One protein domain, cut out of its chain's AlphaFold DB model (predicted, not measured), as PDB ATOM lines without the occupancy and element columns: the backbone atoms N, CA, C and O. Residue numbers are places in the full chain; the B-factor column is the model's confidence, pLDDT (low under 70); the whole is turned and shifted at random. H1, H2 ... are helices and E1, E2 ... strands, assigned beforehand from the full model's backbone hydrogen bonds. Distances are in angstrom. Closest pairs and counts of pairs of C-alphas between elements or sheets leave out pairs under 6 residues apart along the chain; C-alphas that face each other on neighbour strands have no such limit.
ATOM      1  N   HIS A   5     -22.983 -38.373   8.616       89.56
ATOM      2  CA  HIS A   5     -23.153 -39.562   9.432       89.56
ATOM      3  C   HIS A   5     -21.864 -40.362   9.350       89.56
ATOM      4  O   HIS A   5     -21.390 -40.623   8.254       89.56
ATOM      5  N   VAL A   6     -21.284 -40.703  10.498       90.19
ATOM      6  CA  VAL A   6     -20.047 -41.486  10.586       90.19
ATOM      7  C   VAL A   6     -20.340 -42.726  11.413       90.19
ATOM      8  O   VAL A   6     -20.948 -42.621  12.481       90.19
ATOM      9  N   TRP A   7     -19.930 -43.886  10.917       90.31
ATOM     10  CA  TRP A   7     -20.057 -45.172  11.590       90.31
ATOM     11  C   TRP A   7     -18.815 -46.023  11.350       90.31
ATOM     12  O   TRP A   7     -17.995 -45.753  10.477       90.31
ATOM     13  N   LYS A   8     -18.649 -47.053  12.174       88.25
ATOM     14  CA  LYS A   8     -17.560 -48.019  12.036       88.25
ATOM     15  C   LYS A   8     -18.145 -49.289  11.459       88.25
ATOM     16  O   LYS A   8     -19.137 -49.784  11.984       88.25
ATOM     17  N   THR A   9     -17.525 -49.796  10.409       82.75
ATOM     18  CA  THR A   9     -17.881 -51.067   9.788       82.75
ATOM     19  C   THR A   9     -16.635 -51.947   9.701       82.75
ATOM     20  O   THR A   9     -15.503 -51.471   9.838       82.75
ATOM     21  N   VAL A  10     -16.827 -53.248   9.545       80.62
ATOM     22  CA  VAL A  10     -15.736 -54.193   9.304       80.62
ATOM     23  C   VAL A  10     -15.740 -54.451   7.804       80.62
ATOM     24  O   VAL A  10     -16.782 -54.773   7.252       80.62
ATOM     25  N   GLY A  11     -14.626 -54.181   7.121       70.00
ATOM     26  CA  GLY A  11     -14.520 -54.507   5.696       70.00
ATOM     27  C   GLY A  11     -14.419 -56.018   5.474       70.00
ATOM     28  O   GLY A  11     -14.139 -56.751   6.423       70.00
ATOM     29  N   GLU A  12     -14.568 -56.467   4.226       63.12
ATOM     30  CA  GLU A  12     -14.398 -57.880   3.829       63.12
ATOM     31  C   GLU A  12     -13.086 -58.499   4.337       63.12
ATOM     32  O   GLU A  12     -13.066 -59.645   4.772       63.12
ATOM     33  N   ASP A  13     -12.005 -57.717   4.378       66.12
ATOM     34  CA  ASP A  13     -10.688 -58.149   4.864       66.12
ATOM     35  C   ASP A  13     -10.617 -58.358   6.399       66.12
ATOM     36  O   ASP A  13      -9.551 -58.626   6.952       66.12
ATOM     37  N   GLY A  14     -11.718 -58.152   7.133       72.38
ATOM     38  CA  GLY A  14     -11.756 -58.190   8.600       72.38
ATOM     39  C   GLY A  14     -11.155 -56.950   9.280       72.38
ATOM     40  O   GLY A  14     -11.158 -56.843  10.511       72.38
ATOM     41  N   GLU A  15     -10.658 -55.976   8.508       78.31
ATOM     42  CA  GLU A  15     -10.128 -54.726   9.049       78.31
ATOM     43  C   GLU A  15     -11.262 -53.742   9.388       78.31
ATOM     44  O   GLU A  15     -12.174 -53.488   8.595       78.31
ATOM     45  N   LYS A  16     -11.193 -53.136  10.580       81.62
ATOM     46  CA  LYS A  16     -12.106 -52.056  10.977       81.62
ATOM     47  C   LYS A  16     -11.863 -50.840  10.083       81.62
ATOM     48  O   LYS A  16     -10.792 -50.238  10.148       81.62
ATOM     49  N   ARG A  17     -12.883 -50.440   9.328       86.69
ATOM     50  CA  ARG A  17     -12.898 -49.211   8.532       86.69
ATOM     51  C   ARG A  17     -13.934 -48.237   9.084       86.69
ATOM     52  O   ARG A  17     -14.975 -48.620   9.618       86.69
ATOM     53  N   GLU A  18     -13.625 -46.956   9.002       89.62
ATOM     54  CA  GLU A  18     -14.536 -45.886   9.380       89.62
ATOM     55  C   GLU A  18     -15.226 -45.385   8.116       89.62
ATOM     56  O   GLU A  18     -14.564 -44.944   7.181       89.62
ATOM     57  N   ALA A  19     -16.547 -45.507   8.071       89.50
ATOM     58  CA  ALA A  19     -17.377 -45.079   6.960       89.50
ATOM     59  C   ALA A  19     -18.116 -43.791   7.336       89.50
ATOM     60  O   ALA A  19     -18.518 -43.568   8.479       89.50
ATOM     61  N   ARG A  20     -18.275 -42.913   6.357       90.50
ATOM     62  CA  ARG A  20     -18.930 -41.621   6.465       90.50
ATOM     63  C   ARG A  20     -19.817 -41.418   5.251       90.50
ATOM     64  O   ARG A  20     -19.359 -41.548   4.124       90.50
ATOM     65  N   ALA A  21     -21.040 -40.967   5.481       90.69
ATOM     66  CA  ALA A  21     -21.912 -40.451   4.441       90.69
ATOM     67  C   ALA A  21     -22.267 -38.994   4.703       90.69
ATOM     68  O   ALA A  21     -22.511 -38.584   5.840       90.69
ATOM     69  N   GLU A  22     -22.299 -38.210   3.635       89.06
ATOM     70  CA  GLU A  22     -22.756 -36.828   3.646       89.06
ATOM     71  C   GLU A  22     -23.804 -36.626   2.553       89.06
ATOM     72  O   GLU A  22     -23.561 -36.950   1.391       89.06
ATOM     73  N   ARG A  23     -24.957 -36.060   2.917       85.88
ATOM     74  CA  ARG A  23     -25.950 -35.593   1.943       85.88
ATOM     75  C   ARG A  23     -25.563 -34.194   1.462       85.88
ATOM     76  O   ARG A  23     -25.555 -33.250   2.257       85.88
ATOM     77  N   PHE A  24     -25.279 -34.044   0.171       82.38
ATOM     78  CA  PHE A  24     -24.949 -32.765  -0.455       82.38
ATOM     79  C   PHE A  24     -25.703 -32.594  -1.778       82.38
ATOM     80  O   PHE A  24     -25.579 -33.421  -2.675       82.38
ATOM     81  N   GLY A  25     -26.486 -31.516  -1.908       78.81
ATOM     82  CA  GLY A  25     -27.155 -31.158  -3.169       78.81
ATOM     83  C   GLY A  25     -28.111 -32.220  -3.721       78.81
ATOM     84  O   GLY A  25     -28.208 -32.369  -4.932       78.81
ATOM     85  N   GLY A  26     -28.772 -32.996  -2.858       77.81
ATOM     86  CA  GLY A  26     -29.638 -34.081  -3.320       77.81
ATOM     87  C   GLY A  26     -28.889 -35.363  -3.704       77.81
ATOM     88  O   GLY A  26     -29.495 -36.270  -4.271       77.81
ATOM     89  N   ARG A  27     -27.597 -35.478  -3.362       81.75
ATOM     90  CA  ARG A  27     -26.788 -36.683  -3.582       81.75
ATOM     91  C   ARG A  27     -26.093 -37.140  -2.298       81.75
ATOM     92  O   ARG A  27     -25.641 -36.314  -1.501       81.75
ATOM     93  N   TRP A  28     -25.996 -38.452  -2.091       86.56
ATOM     94  CA  TRP A  28     -25.202 -39.028  -1.005       86.56
ATOM     95  C   TRP A  28     -23.762 -39.239  -1.456       86.56
ATOM     96  O   TRP A  28     -23.509 -39.830  -2.502       86.56
ATOM     97  N   ARG A  29     -22.810 -38.747  -0.661       88.06
ATOM     98  CA  ARG A  29     -21.378 -38.976  -0.859       88.06
ATOM     99  C   ARG A  29     -20.866 -39.878   0.243       88.06
ATOM    100  O   ARG A  29     -20.896 -39.486   1.411       88.06
ATOM    101  N   PHE A  30     -20.365 -41.043  -0.142       89.12
ATOM    102  CA  PHE A  30     -19.778 -42.004   0.775       89.12
ATOM    103  C   PHE A  30     -18.262 -41.869   0.766       89.12
ATOM    104  O   PHE A  30     -17.623 -41.682  -0.270       89.12
ATOM    105  N   GLN A  31     -17.691 -41.920   1.956       90.56
ATOM    106  CA  GLN A  31     -16.265 -41.921   2.196       90.56
ATOM    107  C   GLN A  31     -15.982 -43.019   3.197       90.56
ATOM    108  O   GLN A  31     -16.645 -43.088   4.225       90.56
ATOM    109  N   ALA A  32     -14.989 -43.848   2.939       88.38
ATOM    110  CA  ALA A  32     -14.491 -44.760   3.950       88.38
ATOM    111  C   ALA A  32     -12.985 -44.611   4.077       88.38
ATOM    112  O   ALA A  32     -12.288 -44.195   3.153       88.38
ATOM    113  N   LYS A  33     -12.501 -44.912   5.267       88.62
ATOM    114  CA  LYS A  33     -11.095 -44.878   5.612       88.62
ATOM    115  C   LYS A  33     -10.772 -46.150   6.375       88.62
ATOM    116  O   LYS A  33     -11.398 -46.446   7.394       88.62
ATOM    117  N   ARG A  34      -9.786 -46.898   5.892       84.50
ATOM    118  CA  ARG A  34      -9.225 -48.049   6.610       84.50
ATOM    119  C   ARG A  34      -8.451 -47.566   7.836       84.50
ATOM    120  O   ARG A  34      -7.936 -46.450   7.840       84.50
ATOM    121  N   ARG A  35      -8.356 -48.375   8.898       77.81
ATOM    122  CA  ARG A  35      -7.570 -47.988  10.089       77.81
ATOM    123  C   ARG A  35      -6.101 -47.790   9.721       77.81
ATOM    124  O   ARG A  35      -5.443 -46.919  10.287       77.81
ATOM    125  N   SER A  36      -5.630 -48.597   8.778       78.56
ATOM    126  CA  SER A  36      -4.276 -48.542   8.238       78.56
ATOM    127  C   SER A  36      -4.056 -47.362   7.278       78.56
ATOM    128  O   SER A  36      -2.915 -46.979   7.038       78.56
ATOM    129  N   GLU A  37      -5.121 -46.730   6.767       78.31
ATOM    130  CA  GLU A  37      -5.031 -45.577   5.863       78.31
ATOM    131  C   GLU A  37      -5.173 -44.242   6.603       78.31
ATOM    132  O   GLU A  37      -6.042 -44.037   7.451       78.31
ATOM    133  N   ALA A  38      -4.337 -43.266   6.246       76.88
ATOM    134  CA  ALA A  38      -4.476 -41.907   6.763       76.88
ATOM    135  C   ALA A  38      -5.607 -41.130   6.062       76.88
ATOM    136  O   ALA A  38      -6.272 -40.317   6.714       76.88
ATOM    137  N   ALA A  39      -5.837 -41.403   4.773       82.19
ATOM    138  CA  ALA A  39      -6.747 -40.668   3.900       82.19
ATOM    139  C   ALA A  39      -8.166 -41.260   3.871       82.19
ATOM    140  O   ALA A  39      -8.365 -42.449   4.097       82.19
ATOM    141  N   TRP A  40      -9.152 -40.406   3.590       87.31
ATOM    142  CA  TRP A  40     -10.513 -40.831   3.273       87.31
ATOM    143  C   TRP A  40     -10.619 -41.081   1.776       87.31
ATOM    144  O   TRP A  40     -10.312 -40.194   0.978       87.31
ATOM    145  N   THR A  41     -11.094 -42.261   1.413       84.62
ATOM    146  CA  THR A  41     -11.344 -42.640   0.028       84.62
ATOM    147  C   THR A  41     -12.818 -42.418  -0.272       84.62
ATOM    148  O   THR A  41     -13.683 -42.822   0.505       84.62
ATOM    149  N   TYR A  42     -13.113 -41.729  -1.374       84.94
ATOM    150  CA  TYR A  42     -14.483 -41.536  -1.840       84.94
ATOM    151  C   TYR A  42     -14.940 -42.770  -2.609       84.94
ATOM    152  O   TYR A  42     -14.213 -43.264  -3.469       84.94
ATOM    153  N   TYR A  43     -16.159 -43.215  -2.330       77.94
ATOM    154  CA  TYR A  43     -16.789 -44.318  -3.040       77.94
ATOM    155  C   TYR A  43     -18.077 -43.804  -3.679       77.94
ATOM    156  O   TYR A  43     -18.955 -43.287  -2.985       77.94
ATOM    157  N   ASP A  44     -18.170 -43.920  -5.005       67.81
ATOM    158  CA  ASP A  44     -19.391 -43.581  -5.751       67.81
ATOM    159  C   ASP A  44     -20.448 -44.691  -5.612       67.81
ATOM    160  O   ASP A  44     -21.644 -44.417  -5.615       67.81
ATOM    161  N   ALA A  45     -19.999 -45.935  -5.406       73.75
ATOM    162  CA  ALA A  45     -20.839 -47.106  -5.183       73.75
ATOM    163  C   ALA A  45     -20.575 -47.695  -3.781       73.75
ATOM    164  O   ALA A  45     -19.646 -48.490  -3.626       73.75
ATOM    165  N   PRO A  46     -21.335 -47.300  -2.742       79.06
ATOM    166  CA  PRO A  46     -21.276 -47.972  -1.447       79.06
ATOM    167  C   PRO A  46     -21.771 -49.424  -1.555       79.06
ATOM    168  O   PRO A  46     -22.627 -49.749  -2.384       79.06
ATOM    169  N   SER A  47     -21.246 -50.298  -0.697       82.06
ATOM    170  CA  SER A  47     -21.754 -51.665  -0.554       82.06
ATOM    171  C   SER A  47     -23.154 -51.658   0.066       82.06
ATOM    172  O   SER A  47     -23.519 -50.720   0.782       82.06
ATOM    173  N   VAL A  48     -23.929 -52.724  -0.165       86.25
ATOM    174  CA  VAL A  48     -25.263 -52.892   0.441       86.25
ATOM    175  C   VAL A  48     -25.182 -52.764   1.966       86.25
ATOM    176  O   VAL A  48     -25.953 -52.012   2.551       86.25
ATOM    177  N   GLU A  49     -24.172 -53.376   2.589       83.94
ATOM    178  CA  GLU A  49     -23.940 -53.305   4.039       83.94
ATOM    179  C   GLU A  49     -23.763 -51.866   4.559       83.94
ATOM    180  O   GLU A  49     -24.282 -51.500   5.616       83.94
ATOM    181  N   ASP A  50     -23.044 -51.020   3.814       85.50
ATOM    182  CA  ASP A  50     -22.825 -49.618   4.186       85.50
ATOM    183  C   ASP A  50     -24.112 -48.797   4.054       85.50
ATOM    184  O   ASP A  50     -24.395 -47.940   4.898       85.50
ATOM    185  N   LEU A  51     -24.909 -49.072   3.017       88.25
ATOM    186  CA  LEU A  51     -26.221 -48.456   2.836       88.25
ATOM    187  C   LEU A  51     -27.192 -48.879   3.949       88.25
ATOM    188  O   LEU A  51     -27.884 -48.021   4.500       88.25
ATOM    189  N   GLU A  52     -27.203 -50.156   4.342       89.75
ATOM    190  CA  GLU A  52     -28.023 -50.669   5.448       89.75
ATOM    191  C   GLU A  52     -27.646 -50.016   6.781       89.75
ATOM    192  O   GLU A  52     -28.523 -49.558   7.520       89.75
ATOM    193  N   ALA A  53     -26.345 -49.905   7.065       90.19
ATOM    194  CA  ALA A  53     -25.849 -49.246   8.268       90.19
ATOM    195  C   ALA A  53     -26.268 -47.770   8.320       90.19
ATOM    196  O   ALA A  53     -26.752 -47.289   9.351       90.19
ATOM    197  N   LEU A  54     -26.131 -47.043   7.207       90.44
ATOM    198  CA  LEU A  54     -26.569 -45.655   7.135       90.44
ATOM    199  C   LEU A  54     -28.088 -45.538   7.307       90.44
ATOM    200  O   LEU A  54     -28.555 -44.687   8.068       90.44
ATOM    201  N   ARG A  55     -28.856 -46.411   6.652       91.62
ATOM    202  CA  ARG A  55     -30.318 -46.456   6.741       91.62
ATOM    203  C   ARG A  55     -30.792 -46.697   8.175       91.62
ATOM    204  O   ARG A  55     -31.691 -45.987   8.621       91.62
ATOM    205  N   ASP A  56     -30.150 -47.580   8.943       91.88
ATOM    206  CA  ASP A  56     -30.452 -47.765  10.375       91.88
ATOM    207  C   ASP A  56     -30.181 -46.490  11.197       91.88
ATOM    208  O   ASP A  56     -31.001 -46.062  12.020       91.88
ATOM    209  N   ILE A  57     -29.060 -45.810  10.933       90.81
ATOM    210  CA  ILE A  57     -28.716 -44.544  11.600       90.81
ATOM    211  C   ILE A  57     -29.771 -43.473  11.308       90.81
ATOM    212  O   ILE A  57     -30.176 -42.740  12.221       90.81
ATOM    213  N   LEU A  58     -30.203 -43.350  10.049       90.06
ATOM    214  CA  LEU A  58     -31.237 -42.395   9.663       90.06
ATOM    215  C   LEU A  58     -32.584 -42.764  10.266       90.06
ATOM    216  O   LEU A  58     -33.233 -41.896  10.844       90.06
ATOM    217  N   TRP A  59     -32.959 -44.039  10.228       90.94
ATOM    218  CA  TRP A  59     -34.187 -44.542  10.831       90.94
ATOM    219  C   TRP A  59     -34.270 -44.192  12.320       90.94
ATOM    220  O   TRP A  59     -35.258 -43.617  12.776       90.94
ATOM    221  N   ARG A  60     -33.191 -44.400  13.083       91.06
ATOM    222  CA  ARG A  60     -33.133 -44.037  14.514       91.06
ATOM    223  C   ARG A  60     -33.234 -42.530  14.749       91.06
ATOM    224  O   ARG A  60     -33.773 -42.092  15.767       91.06
ATOM    225  N   LYS A  61     -32.719 -41.707  13.832       88.81
ATOM    226  CA  LYS A  61     -32.858 -40.241  13.890       88.81
ATOM    227  C   LYS A  61     -34.263 -39.782  13.494       88.81
ATOM    228  O   LYS A  61     -34.789 -38.877  14.144       88.81
ATOM    229  N   TYR A  62     -34.872 -40.420  12.498       90.62
ATOM    230  CA  TYR A  62     -36.255 -40.210  12.084       90.62
ATOM    231  C   TYR A  62     -37.220 -40.535  13.226       90.62
ATOM    232  O   TYR A  62     -38.051 -39.702  13.581       90.62
ATOM    233  N   GLN A  63     -37.032 -41.674  13.902       91.06
ATOM    234  CA  GLN A  63     -37.805 -42.048  15.094       91.06
ATOM    235  C   GLN A  63     -37.733 -40.982  16.199       91.06
ATOM    236  O   GLN A  63     -38.705 -40.744  16.911       91.06
ATOM    237  N   ARG A  64     -36.596 -40.287  16.322       90.62
ATOM    238  CA  ARG A  64     -36.404 -39.161  17.255       90.62
ATOM    239  C   ARG A  64     -36.844 -37.805  16.682       90.62
ATOM    240  O   ARG A  64     -36.503 -36.777  17.266       90.62
ATOM    241  N   LYS A  65     -37.549 -37.787  15.545       87.81
ATOM    242  CA  LYS A  65     -38.005 -36.595  14.804       87.81
ATOM    243  C   LYS A  65     -36.881 -35.602  14.474       87.81
ATOM    244  O   LYS A  65     -37.097 -34.394  14.469       87.81
ATOM    245  N   ARG A  66     -35.657 -36.094  14.240       84.56
ATOM    246  CA  ARG A  66     -34.483 -35.250  13.941       84.56
ATOM    247  C   ARG A  66     -34.203 -35.059  12.451       84.56
ATOM    248  O   ARG A  66     -33.346 -34.246  12.123       84.56
ATOM    249  N   LEU A  67     -34.870 -35.814  11.582       85.75
ATOM    250  CA  LEU A  67     -34.756 -35.720  10.126       85.75
ATOM    251  C   LEU A  67     -36.056 -36.193   9.451       85.75
ATOM    252  O   LEU A  67     -36.824 -36.907  10.104       85.75
ATOM    253  N   PRO A  68     -36.332 -35.777   8.203       86.88
ATOM    254  CA  PRO A  68     -37.507 -36.211   7.451       86.88
ATOM    255  C   PRO A  68     -37.385 -37.662   6.962       86.88
ATOM    256  O   PRO A  68     -36.292 -38.177   6.755       86.88
ATOM    257  N   TRP A  69     -38.531 -38.311   6.733       87.31
ATOM    258  CA  TRP A  69     -38.595 -39.658   6.145       87.31
ATOM    259  C   TRP A  69     -37.957 -39.731   4.750       87.31
ATOM    260  O   TRP A  69     -37.441 -40.775   4.369       87.31
ATOM    261  N   ASP A  70     -37.947 -38.611   4.028       87.31
ATOM    262  CA  ASP A  70     -37.389 -38.489   2.681       87.31
ATOM    263  C   ASP A  70     -35.931 -38.979   2.598       87.31
ATOM    264  O   ASP A  70     -35.595 -39.758   1.713       87.31
ATOM    265  N   ASP A  71     -35.093 -38.640   3.588       86.56
ATOM    266  CA  ASP A  71     -33.701 -39.113   3.640       86.56
ATOM    267  C   ASP A  71     -33.609 -40.645   3.801       86.56
ATOM    268  O   ASP A  71     -32.676 -41.264   3.295       86.56
ATOM    269  N   VAL A  72     -34.558 -41.266   4.515       89.31
ATOM    270  CA  VAL A  72     -34.608 -42.728   4.691       89.31
ATOM    271  C   VAL A  72     -35.098 -43.401   3.410       89.31
ATOM    272  O   VAL A  72     -34.503 -44.382   2.979       89.31
ATOM    273  N   ALA A  73     -36.140 -42.851   2.782       90.81
ATOM    274  CA  ALA A  73     -36.699 -43.363   1.535       90.81
ATOM    275  C   ALA A  73     -35.689 -43.305   0.373       90.81
ATOM    276  O   ALA A  73     -35.611 -44.246  -0.414       90.81
ATOM    277  N   ASP A  74     -34.885 -42.238   0.295       88.69
ATOM    278  CA  ASP A  74     -33.802 -42.096  -0.687       88.69
ATOM    279  C   ASP A  74     -32.773 -43.233  -0.544       88.69
ATOM    280  O   ASP A  74     -32.360 -43.825  -1.539       88.69
ATOM    281  N   LEU A  75     -32.421 -43.612   0.693       88.75
ATOM    282  CA  LEU A  75     -31.536 -44.756   0.923       88.75
ATOM    283  C   LEU A  75     -32.187 -46.103   0.661       88.75
ATOM    284  O   LEU A  75     -31.510 -46.963   0.113       88.75
ATOM    285  N   ASP A  76     -33.451 -46.304   1.035       90.50
ATOM    286  CA  ASP A  76     -34.176 -47.545   0.728       90.50
ATOM    287  C   ASP A  76     -34.199 -47.785  -0.797       90.50
ATOM    288  O   ASP A  76     -33.930 -48.897  -1.249       90.50
ATOM    289  N   ARG A  77     -34.374 -46.724  -1.602       90.00
ATOM    290  CA  ARG A  77     -34.269 -46.793  -3.068       90.00
ATOM    291  C   ARG A  77     -32.866 -47.182  -3.541       90.00
ATOM    292  O   ARG A  77     -32.732 -48.122  -4.320       90.00
ATOM    293  N   MET A  78     -31.822 -46.512  -3.041       87.62
ATOM    294  CA  MET A  78     -30.432 -46.859  -3.377       87.62
ATOM    295  C   MET A  78     -30.086 -48.301  -2.977       87.62
ATOM    296  O   MET A  78     -29.333 -48.977  -3.677       87.62
ATOM    297  N   LEU A  79     -30.624 -48.774  -1.850       89.94
ATOM    298  CA  LEU A  79     -30.433 -50.129  -1.344       89.94
ATOM    299  C   LEU A  79     -31.037 -51.168  -2.289       89.94
ATOM    300  O   LEU A  79     -30.398 -52.173  -2.584       89.94
ATOM    301  N   GLU A  80     -32.263 -50.923  -2.751       88.88
ATOM    302  CA  GLU A  80     -32.973 -51.793  -3.684       88.88
ATOM    303  C   GLU A  80     -32.243 -51.868  -5.029       88.88
ATOM    304  O   GLU A  80     -31.948 -52.963  -5.508       88.88
ATOM    305  N   GLU A  81     -31.836 -50.719  -5.578       87.62
ATOM    306  CA  GLU A  81     -31.021 -50.656  -6.797       87.62
ATOM    307  C   GLU A  81     -29.704 -51.424  -6.639       87.62
ATOM    308  O   GLU A  81     -29.281 -52.135  -7.552       87.62
ATOM    309  N   ARG A  82     -29.059 -51.326  -5.469       85.88
ATOM    310  CA  ARG A  82     -27.796 -52.022  -5.226       85.88
ATOM    311  C   ARG A  82     -27.980 -53.522  -5.039       85.88
ATOM    312  O   ARG A  82     -27.186 -54.279  -5.583       85.88
ATOM    313  N   ARG A  83     -29.034 -53.961  -4.348       83.94
ATOM    314  CA  ARG A  83     -29.381 -55.386  -4.215       83.94
ATOM    315  C   ARG A  83     -29.696 -56.024  -5.566       83.94
ATOM    316  O   ARG A  83     -29.278 -57.150  -5.803       83.94
ATOM    317  N   LEU A  84     -30.363 -55.297  -6.465       81.00
ATOM    318  CA  LEU A  84     -30.624 -55.758  -7.834       81.00
ATOM    319  C   LEU A  84     -29.339 -55.925  -8.662       81.00
ATOM    320  O   LEU A  84     -29.290 -56.780  -9.539       81.00
ATOM    321  N   GLN A  85     -28.311 -55.115  -8.401       73.50
ATOM    322  CA  GLN A  85     -27.015 -55.199  -9.085       73.50
ATOM    323  C   GLN A  85     -26.062 -56.229  -8.465       73.50
ATOM    324  O   GLN A  85     -25.235 -56.791  -9.176       73.50
ATOM    325  N   ASP A  86     -26.135 -56.415  -7.146       66.69
ATOM    326  CA  ASP A  86     -25.302 -57.352  -6.386       66.69
ATOM    327  C   ASP A  86     -25.828 -58.790  -6.474       66.69
ATOM    328  O   ASP A  86     -25.059 -59.737  -6.341       66.69
ATOM    329  N   GLN A  87     -27.121 -58.969  -6.773       53.44
ATOM    330  CA  GLN A  87     -27.662 -60.268  -7.146       53.44
ATOM    331  C   GLN A  87     -26.947 -60.755  -8.422       53.44
ATOM    332  O   GLN A  87     -27.178 -60.190  -9.495       53.44
TER     333      GLN A  87
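This is residues 5 to 87 of the 99 residues of an uncharacterized protein of Verrucomicrobia bacterium (UniProt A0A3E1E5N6). A strongly twisted four-stranded sheet has H1 slanting over one face, making two layers; H2 folds back beside H1 and only grazes the sheet. The 83 printed residues include, in chain order, E1 E2 E3 E4 H1 H2; the sheet, in that order, is a meander, each strand the antiparallel neighbour of the one before. The class is mixed; the whole is compact, radius of gyration of the C-alphas 12.9 A, spans 36 by 30 by 23 A.

E1 is residues 5 to 10, from C-alpha 5 at (-23.153, -39.562, 9.432); E2 16 to 24, 25.8 A; E3 27 to 34, 23.3 A; E4 41 to 43. H1 is 48 to 63, 22.1 A; H2 is 69 to 86, 25.4 A, ending at C-alpha 86 (-25.302, -57.352, -6.386).

Within hydrogen-bond range are N 7 and O 19 of hairpin E1 and E2, 2.8 A, N 20 and O 31 of hairpin E2 and E3, 2.7 A, and N 32 and O 41 of hairpin E3 and E4, 2.9 A. H1 is on the sheet at a height of 9.5 A; its closest C-alphas to E1 are Leu 54 and His 5, 7.4 A. H1 and H2, a helical hairpin, touch at a shallow tilt of 16 degrees, opposite ways, closest C-alphas Leu 58 and Val 72, 6.0 A. Every O i to N i+4 pair is within range in H1, 13 of 14 in H2.

The farthest C-alphas, Ser 36 and Lys 65, are 36.4 A apart. The printed part has no cut and no long link; pLDDT is under 70 at residues 12 to 13, 44 and 86 to 87.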